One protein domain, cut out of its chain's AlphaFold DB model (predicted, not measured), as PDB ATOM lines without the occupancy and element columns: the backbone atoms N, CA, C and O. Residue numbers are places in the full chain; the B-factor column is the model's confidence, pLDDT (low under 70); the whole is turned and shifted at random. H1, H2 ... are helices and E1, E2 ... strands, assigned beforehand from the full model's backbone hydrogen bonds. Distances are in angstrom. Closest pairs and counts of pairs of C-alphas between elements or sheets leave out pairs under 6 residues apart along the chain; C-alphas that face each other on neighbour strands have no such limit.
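AT A GLANCE: This is residues 16 to 106 of the 108 residues of an uncharacterized protein of Firmicutes bacterium (UniProt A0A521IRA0). A strongly twisted sheet of four strands makes a wall, and two helices, H1 and H3, cover one face of it, spread from each other like a V. The longer one, H3, runs along E3, H1 is over the E1 and E2 side, and short H2 is off the sheet, near both helices. The printed part has 91 residues, with E1, E2, E3, E4, H1, H2 and H3 in that order along the chain; the sheet's order is E1, E2, E3, E4, all antiparallel, and the class is mixed, helices and strands. It is compact and rounded, with a radius of gyration of the C-alphas of 12.8 A and spans of 34 by 30 by 23 A.

IN THESE COORDINATES: Find C-alpha 23 at (39.876, -98.766, 155.990); from there E1 runs to residue 28, 13.0 A away. E2 is residues 34 to 39, 16.4 A, and E3 residues 44 to 49, 16.5 A. E4, residues 52 to 58, measures 18.3 A. H1, residues 62 to 71, begins at C-alpha 62, (51.197, -100.120, 165.832), and is 14.3 A long. H2 is residues 79 to 83, 6.0 A. H3, residues 88 to 104, runs 24.4 A to C-alpha 104 at (28.628, -119.338, 169.460).

HOW THE PARTS SIT: Begin with the sheet, a meander, each strand the antiparallel neighbour of the one before, its successive pairs being hairpins. Look at N 24 and O 38, 2.8 A, for E1 and E2; at N 37 and O 46, 2.9 A, for E2 and E3; and at N 45 and O 57, 2.8 A, for E3 and E4. H1 and H3 are on the same face, two layers with the sheet. H3 has a height over the sheet of 9.6 A and lies over E3, along the strands at 10 degrees on the local plane; its closest C-alphas to E3 are those of Tyr 94 and Tyr 47, 6.9 A. H1, at a height over the sheet of 8.5 A, lies only just over E1 and E2, with 3 C-alphas on each, and runs slantwise to the strands, only just, at 59 degrees to E1 on the local plane; the C-alphas of Leu 64 and Val 26 come closest, 5.0 A. H1 and H3 are close but not clearly touching, closest at the C-alphas of Leu 63 and Trp 91, 7.7 A, at a steep tilt of 66 degrees, the same way. H2 is not on the sheet; it is close to H3 but not clearly touching, with the C-alphas of Ile 82 and Ala 88 5.7 A apart. In H1, H2 and H3 every O i to N i+4 pair is within hydrogen-bond range.

THE WHOLE: The C-alphas farthest apart are those of Lys 41 and Gly 106, 36.4 A. The printed part has no cut, and no link is long. Residues 16 to 21 are under 70 in pLDDT; the mean of the printed part is 88.7.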
ATOM      1  N   ARG A  16      26.886 -96.142 155.187       44.41
ATOM      2  CA  ARG A  16      27.570 -97.395 155.576       44.41
ATOM      3  C   ARG A  16      28.815 -97.693 154.733       44.41
ATOM      4  O   ARG A  16      29.795 -98.198 155.258       44.41
ATOM      5  N   LYS A  17      28.829 -97.318 153.448       43.88
ATOM      6  CA  LYS A  17      29.995 -97.537 152.569       43.88
ATOM      7  C   LYS A  17      31.090 -96.472 152.694       43.88
ATOM      8  O   LYS A  17      32.219 -96.733 152.295       43.88
ATOM      9  N   LYS A  18      30.795 -95.278 153.224       44.81
ATOM     10  CA  LYS A  18      31.758 -94.160 153.236       44.81
ATOM     11  C   LYS A  18      32.823 -94.300 154.334       44.81
ATOM     12  O   LYS A  18      33.946 -93.876 154.114       44.81
ATOM     13  N   GLY A  19      32.497 -94.942 155.462       49.22
ATOM     14  CA  GLY A  19      33.453 -95.225 156.548       49.22
ATOM     15  C   GLY A  19      34.366 -96.436 156.307       49.22
ATOM     16  O   GLY A  19      35.434 -96.515 156.905       49.22
ATOM     17  N   LEU A  20      33.966 -97.345 155.410       56.25
ATOM     18  CA  LEU A  20      34.711 -98.557 155.035       56.25
ATOM     19  C   LEU A  20      35.654 -98.351 153.839       56.25
ATOM     20  O   LEU A  20      36.579 -99.135 153.652       56.25
ATOM     21  N   LYS A  21      35.444 -97.305 153.024       61.38
ATOM     22  CA  LYS A  21      36.180 -97.090 151.762       61.38
ATOM     23  C   LYS A  21      37.661 -96.716 151.945       61.38
ATOM     24  O   LYS A  21      38.420 -96.830 150.994       61.38
ATOM     25  N   GLU A  22      38.052 -96.284 153.143       73.25
ATOM     26  CA  GLU A  22      39.421 -95.864 153.501       73.25
ATOM     27  C   GLU A  22      40.023 -96.726 154.631       73.25
ATOM     28  O   GLU A  22      40.992 -96.334 155.280       73.25
ATOM     29  N   MET A  23      39.422 -97.885 154.919       87.06
ATOM     30  CA  MET A  23      39.876 -98.766 155.990       87.06
ATOM     31  C   MET A  23      40.995 -99.685 155.489       87.06
ATOM     32  O   MET A  23      40.806-100.461 154.554       87.06
ATOM     33  N   LEU A  24      42.158 -99.611 156.131       93.50
ATOM     34  CA  LEU A  24      43.303-100.473 155.864       93.50
ATOM     35  C   LEU A  24      43.123-101.803 156.593       93.50
ATOM     36  O   LEU A  24      42.753-101.823 157.764       93.50
ATOM     37  N   LEU A  25      43.385-102.921 155.919       93.88
ATOM     38  CA  LEU A  25      43.271-104.238 156.541       93.88
ATOM     39  C   LEU A  25      44.441-104.474 157.508       93.88
ATOM     40  O   LEU A  25      45.608-104.456 157.110       93.88
ATOM     41  N   VAL A  26      44.120-104.750 158.770       93.75
ATOM     42  CA  VAL A  26      45.095-105.151 159.792       93.75
ATOM     43  C   VAL A  26      45.235-106.663 159.760       93.75
ATOM     44  O   VAL A  26      46.309-107.156 159.454       93.75
ATOM     45  N   THR A  27      44.152-107.411 159.959       93.81
ATOM     46  CA  THR A  27      44.162-108.875 159.842       93.81
ATOM     47  C   THR A  27      42.777-109.407 159.480       93.81
ATOM     48  O   THR A  27      41.782-108.689 159.599       93.81
ATOM     49  N   GLN A  28      42.696-110.657 159.024       92.69
ATOM     50  CA  GLN A  28      41.423-111.345 158.819       92.69
ATOM     51  C   GLN A  28      41.541-112.854 159.043       92.69
ATOM     52  O   GLN A  28      42.574-113.453 158.746       92.69
ATOM     53  N   SER A  29      40.457-113.478 159.501       87.00
ATOM     54  CA  SER A  29      40.340-114.932 159.568       87.00
ATOM     55  C   SER A  29      40.065-115.553 158.191       87.00
ATOM     56  O   SER A  29      39.791-114.867 157.193       87.00
ATOM     57  N   LYS A  30      40.125-116.891 158.131       78.12
ATOM     58  CA  LYS A  30      39.736-117.656 156.939       78.12
ATOM     59  C   LYS A  30      38.327-117.246 156.497       78.12
ATOM     60  O   LYS A  30      37.443-117.020 157.316       78.12
ATOM     61  N   ARG A  31      38.134-117.133 155.178       83.69
ATOM     62  CA  ARG A  31      36.876-116.696 154.540       83.69
ATOM     63  C   ARG A  31      36.423-115.267 154.891       83.69
ATOM     64  O   ARG A  31      35.304-114.907 154.551       83.69
ATOM     65  N   ARG A  32      37.296-114.433 155.480       86.50
ATOM     66  CA  ARG A  32      37.008-113.024 155.827       86.50
ATOM     67  C   ARG A  32      35.852-112.856 156.817       86.50
ATOM     68  O   ARG A  32      35.175-111.834 156.800       86.50
ATOM     69  N   ILE A  33      35.635-113.858 157.664       91.31
ATOM     70  CA  ILE A  33      34.563-113.839 158.660       91.31
ATOM     71  C   ILE A  33      34.883-112.788 159.717       91.31
ATOM     72  O   ILE A  33      34.084-111.893 159.945       91.31
ATOM     73  N   ASN A  34      36.077-112.850 160.295       93.56
ATOM     74  CA  ASN A  34      36.567-111.875 161.259       93.56
ATOM     75  C   ASN A  34      37.568-110.984 160.540       93.56
ATOM     76  O   ASN A  34      38.501-111.492 159.917       93.56
ATOM     77  N   GLN A  35      37.370-109.673 160.583       95.44
ATOM     78  CA  GLN A  35      38.278-108.709 159.972       95.44
ATOM     79  C   GLN A  35      38.565-107.595 160.965       95.44
ATOM     80  O   GLN A  35      37.644-106.956 161.467       95.44
ATOM     81  N   LEU A  36      39.844-107.336 161.213       96.19
ATOM     82  CA  LEU A  36      40.292-106.141 161.910       96.19
ATOM     83  C   LEU A  36      40.809-105.154 160.870       96.19
ATOM     84  O   LEU A  36      41.730-105.463 160.109       96.19
ATOM     85  N   GLY A  37      40.215-103.971 160.823       95.88
ATOM     86  CA  GLY A  37      40.655-102.871 159.979       95.88
ATOM     87  C   GLY A  37      41.089-101.659 160.788       95.88
ATOM     88  O   GLY A  37      40.760-101.539 161.964       95.88
ATOM     89  N   TYR A  38      41.809-100.749 160.142       96.38
ATOM     90  CA  TYR A  38      42.244 -99.477 160.702       96.38
ATOM     91  C   TYR A  38      41.837 -98.325 159.786       96.38
ATOM     92  O   TYR A  38      42.190 -98.294 158.607       96.38
ATOM     93  N   ASN A  39      41.099 -97.357 160.317       94.38
ATOM     94  CA  ASN A  39      40.776 -96.124 159.621       94.38
ATOM     95  C   ASN A  39      41.829 -95.063 159.959       94.38
ATOM     96  O   ASN A  39      41.840 -94.510 161.058       94.38
ATOM     97  N   LYS A  40      42.697 -94.748 158.992       90.62
ATOM     98  CA  LYS A  40      43.802 -93.800 159.192       90.62
ATOM     99  C   LYS A  40      43.330 -92.374 159.482       90.62
ATOM    100  O   LYS A  40      43.972 -91.654 160.240       90.62
ATOM    101  N   LYS A  41      42.192 -91.970 158.910       90.81
ATOM    102  CA  LYS A  41      41.636 -90.623 159.078       90.81
ATOM    103  C   LYS A  41      41.108 -90.398 160.490       90.81
ATOM    104  O   LYS A  41      41.299 -89.322 161.046       90.81
ATOM    105  N   THR A  42      40.432 -91.394 161.058       92.88
ATOM    106  CA  THR A  42      39.858 -91.294 162.408       92.88
ATOM    107  C   THR A  42      40.755 -91.878 163.494       92.88
ATOM    108  O   THR A  42      40.510 -91.624 164.672       92.88
ATOM    109  N   ARG A  43      41.827 -92.580 163.103       94.19
ATOM    110  CA  ARG A  43      42.754 -93.305 163.984       94.19
ATOM    111  C   ARG A  43      42.029 -94.341 164.839       94.19
ATOM    112  O   ARG A  43      42.189 -94.397 166.056       94.19
ATOM    113  N   GLU A  44      41.187 -95.137 164.191       96.00
ATOM    114  CA  GLU A  44      40.339 -96.127 164.852       96.00
ATOM    115  C   GLU A  44      40.538 -97.512 164.259       96.00
ATOM    116  O   GLU A  44      40.566 -97.677 163.039       96.00
ATOM    117  N   TYR A  45      40.593 -98.511 165.130       96.50
ATOM    118  CA  TYR A  45      40.428 -99.906 164.769       96.50
ATOM    119  C   TYR A  45      38.947-100.251 164.701       96.50
ATOM    120  O   TYR A  45      38.152 -99.786 165.517       96.50
ATOM    121  N   VAL A  46      38.587-101.068 163.721       96.25
ATOM    122  CA  VAL A  46      37.217-101.506 163.470       96.25
ATOM    123  C   VAL A  46      37.231-103.015 163.324       96.25
ATOM    124  O   VAL A  46      37.905-103.545 162.440       96.25
ATOM    125  N   TYR A  47      36.484-103.696 164.182       96.06
ATOM    126  CA  TYR A  47      36.277-105.130 164.075       96.06
ATOM    127  C   TYR A  47      34.963-105.423 163.357       96.06
ATOM    128  O   TYR A  47      33.900-104.932 163.748       96.06
ATOM    129  N   LEU A  48      35.047-106.241 162.309       94.69
ATOM    130  CA  LEU A  48      33.912-106.753 161.559       94.69
ATOM    131  C   LEU A  48      33.798-108.265 161.750       94.69
ATOM    132  O   LEU A  48      34.786-108.981 161.580       94.69
ATOM    133  N   HIS A  49      32.581-108.737 161.996       93.50
ATOM    134  CA  HIS A  49      32.219-110.149 161.936       93.50
ATOM    135  C   HIS A  49      31.155-110.345 160.846       93.50
ATOM    136  O   HIS A  49      30.130-109.664 160.851       93.50
ATOM    137  N   ASN A  50      31.409-111.219 159.869       91.44
ATOM    138  CA  ASN A  50      30.562-111.432 158.689       91.44
ATOM    139  C   ASN A  50      30.179-110.118 157.965       91.44
ATOM    140  O   ASN A  50      29.059-109.931 157.492       91.44
ATOM    141  N   GLY A  51      31.122-109.170 157.895       89.62
ATOM    142  CA  GLY A  51      30.919-107.853 157.279       89.62
ATOM    143  C   GLY A  51      30.100-106.856 158.114       89.62
ATOM    144  O   GLY A  51      29.844-105.744 157.646       89.62
ATOM    145  N   VAL A  52      29.706-107.219 159.338       91.19
ATOM    146  CA  VAL A  52      28.990-106.355 160.287       91.19
ATOM    147  C   VAL A  52      29.972-105.795 161.313       91.19
ATOM    148  O   VAL A  52      30.723-106.549 161.919       91.19
ATOM    149  N   GLU A  53      29.962-104.475 161.519       94.00
ATOM    150  CA  GLU A  53      30.761-103.829 162.570       94.00
ATOM    151  C   GLU A  53      30.274-104.267 163.951       94.00
ATOM    152  O   GLU A  53      29.110-104.063 164.292       94.00
ATOM    153  N   ILE A  54      31.176-104.866 164.728       95.81
ATOM    154  CA  ILE A  54      30.909-105.298 166.101       95.81
ATOM    155  C   ILE A  54      31.359-104.224 167.084       95.81
ATOM    156  O   ILE A  54      30.624-103.875 168.004       95.81
ATOM    157  N   TRP A  55      32.559-103.678 166.886       96.62
ATOM    158  CA  TRP A  55      33.060-102.574 167.695       96.62
ATOM    159  C   TRP A  55      34.090-101.735 166.944       96.62
ATOM    160  O   TRP A  55      34.667-102.145 165.931       96.62
ATOM    161  N   ARG A  56      34.326-100.543 167.492       95.81
ATOM    162  CA  ARG A  56      35.286 -99.547 167.026       95.81
ATOM    163  C   ARG A  56      36.007 -98.939 168.222       95.81
ATOM    164  O   ARG A  56      35.370 -98.669 169.236       95.81
ATOM    165  N   GLU A  57      37.310 -98.712 168.104       96.31
ATOM    166  CA  GLU A  57      38.126 -98.184 169.202       96.31
ATOM    167  C   GLU A  57      39.289 -97.332 168.686       96.31
ATOM    168  O   GLU A  57      39.899 -97.661 167.669       96.31
ATOM    169  N   LYS A  58      39.605 -96.224 169.369       96.00
ATOM    170  CA  LYS A  58      40.744 -95.371 168.998       96.00
ATOM    171  C   LYS A  58      42.073 -96.056 169.301       96.00
ATOM    172  O   LYS A  58      42.223 -96.689 170.337       96.00
ATOM    173  N   GLY A  59      43.056 -95.845 168.431       94.69
ATOM    174  CA  GLY A  59      44.417 -96.337 168.616       94.69
ATOM    175  C   GLY A  59      45.410 -95.722 167.630       94.69
ATOM    176  O   GLY A  59      45.059 -94.953 166.729       94.69
ATOM    177  N   ASP A  60      46.682 -96.049 167.792       94.94
ATOM    178  CA  ASP A  60      47.739 -95.679 166.849       94.94
ATOM    179  C   ASP A  60      47.988 -96.780 165.802       94.94
ATOM    180  O   ASP A  60      47.282 -97.780 165.759       94.94
ATOM    181  N   GLU A  61      48.957 -96.590 164.910       94.81
ATOM    182  CA  GLU A  61      49.210 -97.483 163.771       94.81
ATOM    183  C   GLU A  61      50.008 -98.756 164.131       94.81
ATOM    184  O   GLU A  61      50.359 -99.509 163.224       94.81
ATOM    185  N   SER A  62      50.311 -99.020 165.409       95.06
ATOM    186  CA  SER A  62      51.197-100.120 165.832       95.06
ATOM    187  C   SER A  62      50.759-101.495 165.325       95.06
ATOM    188  O   SER A  62      51.549-102.170 164.665       95.06
ATOM    189  N   LEU A  63      49.500-101.901 165.535       95.06
ATOM    190  CA  LEU A  63      49.001-103.176 164.996       95.06
ATOM    191  C   LEU A  63      48.999-103.199 163.464       95.06
ATOM    192  O   LEU A  63      49.342-104.216 162.866       95.06
ATOM    193  N   LEU A  64      48.628-102.092 162.811       95.31
ATOM    194  CA  LEU A  64      48.646-102.014 161.349       95.31
ATOM    195  C   LEU A  64      50.060-102.238 160.786       95.31
ATOM    196  O   LEU A  64      50.208-102.963 159.802       95.31
ATOM    197  N   LYS A  65      51.079-101.626 161.403       94.12
ATOM    198  CA  LYS A  65      52.487-101.779 161.013       94.12
ATOM    199  C   LYS A  65      52.975-103.202 161.259       94.12
ATOM    200  O   LYS A  65      53.443-103.830 160.316       94.12
ATOM    201  N   TYR A  66      52.745-103.726 162.463       94.00
ATOM    202  CA  TYR A  66      53.131-105.085 162.846       94.00
ATOM    203  C   TYR A  66      52.583-106.135 161.867       94.00
ATOM    204  O   TYR A  66      53.329-106.914 161.278       94.00
ATOM    205  N   PHE A  67      51.276-106.106 161.586       93.19
ATOM    206  CA  PHE A  67      50.679-107.035 160.622       93.19
ATOM    207  C   PHE A  67      51.081-106.752 159.165       93.19
ATOM    208  O   PHE A  67      50.975-107.636 158.313       93.19
ATOM    209  N   GLY A  68      51.546-105.539 158.860       92.81
ATOM    210  CA  GLY A  68      52.218-105.227 157.601       92.81
ATOM    211  C   GLY A  68      53.516-106.019 157.434       92.81
ATOM    212  O   GLY A  68      53.701-106.645 156.392       92.81
ATOM    213  N   GLU A  69      54.360-106.055 158.467       91.56
ATOM    214  CA  GLU A  69      55.623-106.811 158.487       91.56
ATOM    215  C   GLU A  69      55.385-108.326 158.422       91.56
ATOM    216  O   GLU A  69      56.041-109.025 157.647       91.56
ATOM    217  N   VAL A  70      54.385-108.828 159.158       90.56
ATOM    218  CA  VAL A  70      53.973-110.243 159.099       90.56
ATOM    219  C   VAL A  70      53.560-110.633 157.678       90.56
ATOM    220  O   VAL A  70      54.005-111.648 157.148       90.56
ATOM    221  N   ARG A  71      52.735-109.813 157.008       90.00
ATOM    222  CA  ARG A  71      52.318-110.073 155.618       90.00
ATOM    223  C   ARG A  71      53.458-109.980 154.611       90.00
ATOM    224  O   ARG A  71      53.396-110.652 153.588       90.00
ATOM    225  N   ALA A  72      54.463-109.154 154.884       88.44
ATOM    226  CA  ALA A  72      55.668-109.065 154.066       88.44
ATOM    227  C   ALA A  72      56.598-110.281 154.248       88.44
ATOM    228  O   ALA A  72      57.638-110.345 153.600       88.44
ATOM    229  N   GLY A  73      56.245-111.232 155.125       86.00
ATOM    230  CA  GLY A  73      57.075-112.392 155.441       86.00
ATOM    231  C   GLY A  73      58.314-112.038 156.263       86.00
ATOM    232  O   GLY A  73      59.216-112.858 156.380       86.00
ATOM    233  N   MET A  74      58.375-110.825 156.821       79.31
ATOM    234  CA  MET A  74      59.520-110.367 157.609       79.31
ATOM    235  C   MET A  74      59.502-110.941 159.027       79.31
ATOM    236  O   MET A  74      60.549-111.010 159.664       79.31
ATOM    237  N   ARG A  75      58.319-111.314 159.542       79.81
ATOM    238  CA  ARG A  75      58.108-111.762 160.928       79.81
ATOM    239  C   ARG A  75      56.963-112.775 161.025       79.81
ATOM    240  O   ARG A  75      56.074-112.789 160.172       79.81
ATOM    241  N   PHE A  76      56.958-113.576 162.088       83.69
ATOM    242  CA  PHE A  76      55.825-114.424 162.474       83.69
ATOM    243  C   PHE A  76      54.947-113.705 163.509       83.69
ATOM    244  O   PHE A  76      55.372-112.728 164.120       83.69
ATOM    245  N   ILE A  77      53.698-114.156 163.665       84.81
ATOM    246  CA  ILE A  77      52.808-113.631 164.706       84.81
ATOM    247  C   ILE A  77      53.261-114.215 166.043       84.81
ATOM    248  O   ILE A  77      53.199-115.427 166.231       84.81
ATOM    249  N   GLU A  78      53.672-113.349 166.959       87.50
ATOM    250  CA  GLU A  78      54.168-113.703 168.286       87.50
ATOM    251  C   GLU A  78      53.459-112.832 169.326       87.50
ATOM    252  O   GLU A  78      53.544-111.600 169.287       87.50
ATOM    253  N   ASP A  79      52.743-113.463 170.260       82.88
ATOM    254  CA  ASP A  79      51.944-112.744 171.260       82.88
ATOM    255  C   ASP A  79      52.807-111.845 172.160       82.88
ATOM    256  O   ASP A  79      52.358-110.771 172.556       82.88
ATOM    257  N   GLU A  80      54.062-112.223 172.427       87.12
ATOM    258  CA  GLU A  80      55.017-111.401 173.184       87.12
ATOM    259  C   GLU A  80      55.335-110.075 172.491       87.12
ATOM    260  O   GLU A  80      55.474-109.040 173.144       87.12
ATOM    261  N   ASP A  81      55.439-110.078 171.163       87.94
ATOM    262  CA  ASP A  81      55.685-108.858 170.403       87.94
ATOM    263  C   ASP A  81      54.447-107.976 170.349       87.94
ATOM    264  O   ASP A  81      54.551-106.755 170.479       87.94
ATOM    265  N   ILE A  82      53.267-108.585 170.236       88.19
ATOM    266  CA  ILE A  82      52.010-107.843 170.276       88.19
ATOM    267  C   ILE A  82      51.772-107.245 171.667       88.19
ATOM    268  O   ILE A  82      51.287-106.117 171.762       88.19
ATOM    269  N   ALA A  83      52.158-107.943 172.738       88.75
ATOM    270  CA  ALA A  83      52.049-107.463 174.114       88.75
ATOM    271  C   ALA A  83      52.886-106.199 174.381       88.75
ATOM    272  O   ALA A  83      52.530-105.402 175.248       88.75
ATOM    273  N   LYS A  84      53.966-105.983 173.617       91.00
ATOM    274  CA  LYS A  84      54.801-104.771 173.687       91.00
ATOM    275  C   LYS A  84      54.178-103.573 172.959       91.00
ATOM    276  O   LYS A  84      54.653-102.450 173.124       91.00
ATOM    277  N   LEU A  85      53.146-103.780 172.134       91.62
ATOM    278  CA  LEU A  85      52.495-102.700 171.393       91.62
ATOM    279  C   LEU A  85      51.567-101.893 172.308       91.62
ATOM    280  O   LEU A  85      50.817-102.439 173.113       91.62
ATOM    281  N   THR A  86      51.501-100.583 172.082       88.12
ATOM    282  CA  THR A  86      50.519 -99.683 172.723       88.12
ATOM    283  C   THR A  86      49.071-100.113 172.476       88.12
ATOM    284  O   THR A  86      48.181 -99.836 173.274       88.12
ATOM    285  N   THR A  87      48.834-100.824 171.375       91.12
ATOM    286  CA  THR A  87      47.533-101.350 170.958       91.12
ATOM    287  C   THR A  87      47.312-102.821 171.353       91.12
ATOM    288  O   THR A  87      46.424-103.468 170.799       91.12
ATOM    289  N   ALA A  88      48.088-103.377 172.295       92.25
ATOM    290  CA  ALA A  88      47.939-104.763 172.764       92.25
ATOM    291  C   ALA A  88      46.521-105.076 173.284       92.25
ATOM    292  O   ALA A  88      45.981-106.153 173.031       92.25
ATOM    293  N   SER A  89      45.874-104.117 173.956       94.94
ATOM    294  CA  SER A  89      44.492-104.258 174.439       94.94
ATOM    295  C   SER A  89      43.484-104.449 173.299       94.94
ATOM    296  O   SER A  89      42.586-105.284 173.407       94.94
ATOM    297  N   ILE A  90      43.665-103.734 172.184       96.06
ATOM    298  CA  ILE A  90      42.831-103.849 170.978       96.06
ATOM    299  C   ILE A  90      43.008-105.230 170.342       96.06
ATOM    300  O   ILE A  90      42.026-105.841 169.916       96.06
ATOM    301  N   TRP A  91      44.241-105.750 170.313       95.06
ATOM    302  CA  TRP A  91      44.501-107.111 169.842       95.06
ATOM    303  C   TRP A  91      43.802-108.148 170.708       95.06
ATOM    304  O   TRP A  91      43.066-108.985 170.186       95.06
ATOM    305  N   LYS A  92      43.978-108.059 172.029       94.38
ATOM    306  CA  LYS A  92      43.331-108.966 172.975       94.38
ATOM    307  C   LYS A  92      41.815-108.948 172.795       94.38
ATOM    308  O   LYS A  92      41.207-109.997 172.639       94.38
ATOM    309  N   LYS A  93      41.213-107.760 172.708       95.50
ATOM    310  CA  LYS A  93      39.773-107.592 172.469       95.50
ATOM    311  C   LYS A  93      39.317-108.221 171.149       95.50
ATOM    312  O   LYS A  93      38.261-108.848 171.109       95.50
ATOM    313  N   TYR A  94      40.096-108.077 170.077       95.12
ATOM    314  CA  TYR A  94      39.830-108.737 168.795       95.12
ATOM    315  C   TYR A  94      39.916-110.263 168.900       95.12
ATOM    316  O   TYR A  94      39.011-110.951 168.426       95.12
ATOM    317  N   SER A  95      40.963-110.782 169.542       93.31
ATOM    318  CA  SER A  95      41.170-112.218 169.744       93.31
ATOM    319  C   SER A  95      40.043-112.834 170.578       93.31
ATOM    320  O   SER A  95      39.402-113.787 170.131       93.31
ATOM    321  N   ASP A  96      39.715-112.215 171.715       94.56
ATOM    322  CA  ASP A  96      38.620-112.624 172.599       94.56
ATOM    323  C   ASP A  96      37.285-112.618 171.832       94.56
ATOM    324  O   ASP A  96      36.557-113.612 171.840       94.56
ATOM    325  N   SER A  97      37.011-111.557 171.055       93.62
ATOM    326  CA  SER A  97      35.801-111.480 170.223       93.62
ATOM    327  C   SER A  97      35.735-112.634 169.215       93.62
ATOM    328  O   SER A  97      34.685-113.249 169.042       93.62
ATOM    329  N   CYS A  98      36.849-112.955 168.548       92.50
ATOM    330  CA  CYS A  98      36.904-114.066 167.597       92.50
ATOM    331  C   CYS A  98      36.590-115.409 168.271       92.50
ATOM    332  O   CYS A  98      35.858-116.215 167.696       92.50
ATOM    333  N   GLN A  99      37.120-115.644 169.475       92.75
ATOM    334  CA  GLN A  99      36.846-116.859 170.245       92.75
ATOM    335  C   GLN A  99      35.381-116.940 170.685       92.75
ATOM    336  O   GLN A  99      34.782-118.011 170.613       92.75
ATOM    337  N   GLU A 100      34.782-115.827 171.112       93.06
ATOM    338  CA  GLU A 100      33.363-115.784 171.477       93.06
ATOM    339  C   GLU A 100      32.452-116.134 170.297       93.06
ATOM    340  O   GLU A 100      31.501-116.900 170.466       93.06
ATOM    341  N   PHE A 101      32.741-115.613 169.100       92.19
ATOM    342  CA  PHE A 101      31.992-115.980 167.897       92.19
ATOM    343  C   PHE A 101      32.204-117.447 167.524       92.19
ATOM    344  O   PHE A 101      31.223-118.153 167.316       92.19
ATOM    345  N   ALA A 102      33.444-117.939 167.551       89.19
ATOM    346  CA  ALA A 102      33.730-119.343 167.259       89.19
ATOM    347  C   ALA A 102      32.989-120.308 168.206       89.19
ATOM    348  O   ALA A 102      32.446-121.309 167.743       89.19
ATOM    349  N   LYS A 103      32.887-119.981 169.504       91.00
ATOM    350  CA  LYS A 103      32.078-120.749 170.472       91.00
ATOM    351  C   LYS A 103      30.583-120.693 170.150       91.00
ATOM    352  O   LYS A 103      29.908-121.713 170.199       91.00
ATOM    353  N   LYS A 104      30.052-119.511 169.815       89.31
ATOM    354  CA  LYS A 104      28.628-119.338 169.460       89.31
ATOM    355  C   LYS A 104      28.248-120.063 168.168       89.31
ATOM    356  O   LYS A 104      27.120-120.528 168.052       89.31
ATOM    357  N   GLU A 105      29.168-120.147 167.213       87.50
ATOM    358  CA  GLU A 105      28.964-120.789 165.909       87.50
ATOM    359  C   GLU A 105      29.330-122.288 165.903       87.50
ATOM    360  O   GLU A 105      29.134-122.958 164.889       87.50
ATOM    361  N   GLY A 106      29.829-122.827 167.023       84.25
ATOM    362  CA  GLY A 106      30.163-124.248 167.180       84.25
ATOM    363  C   GLY A 106      31.421-124.687 166.427       84.25
ATOM    364  O   GLY A 106      31.489-125.815 165.945       84.25
TER     365      GLY A 106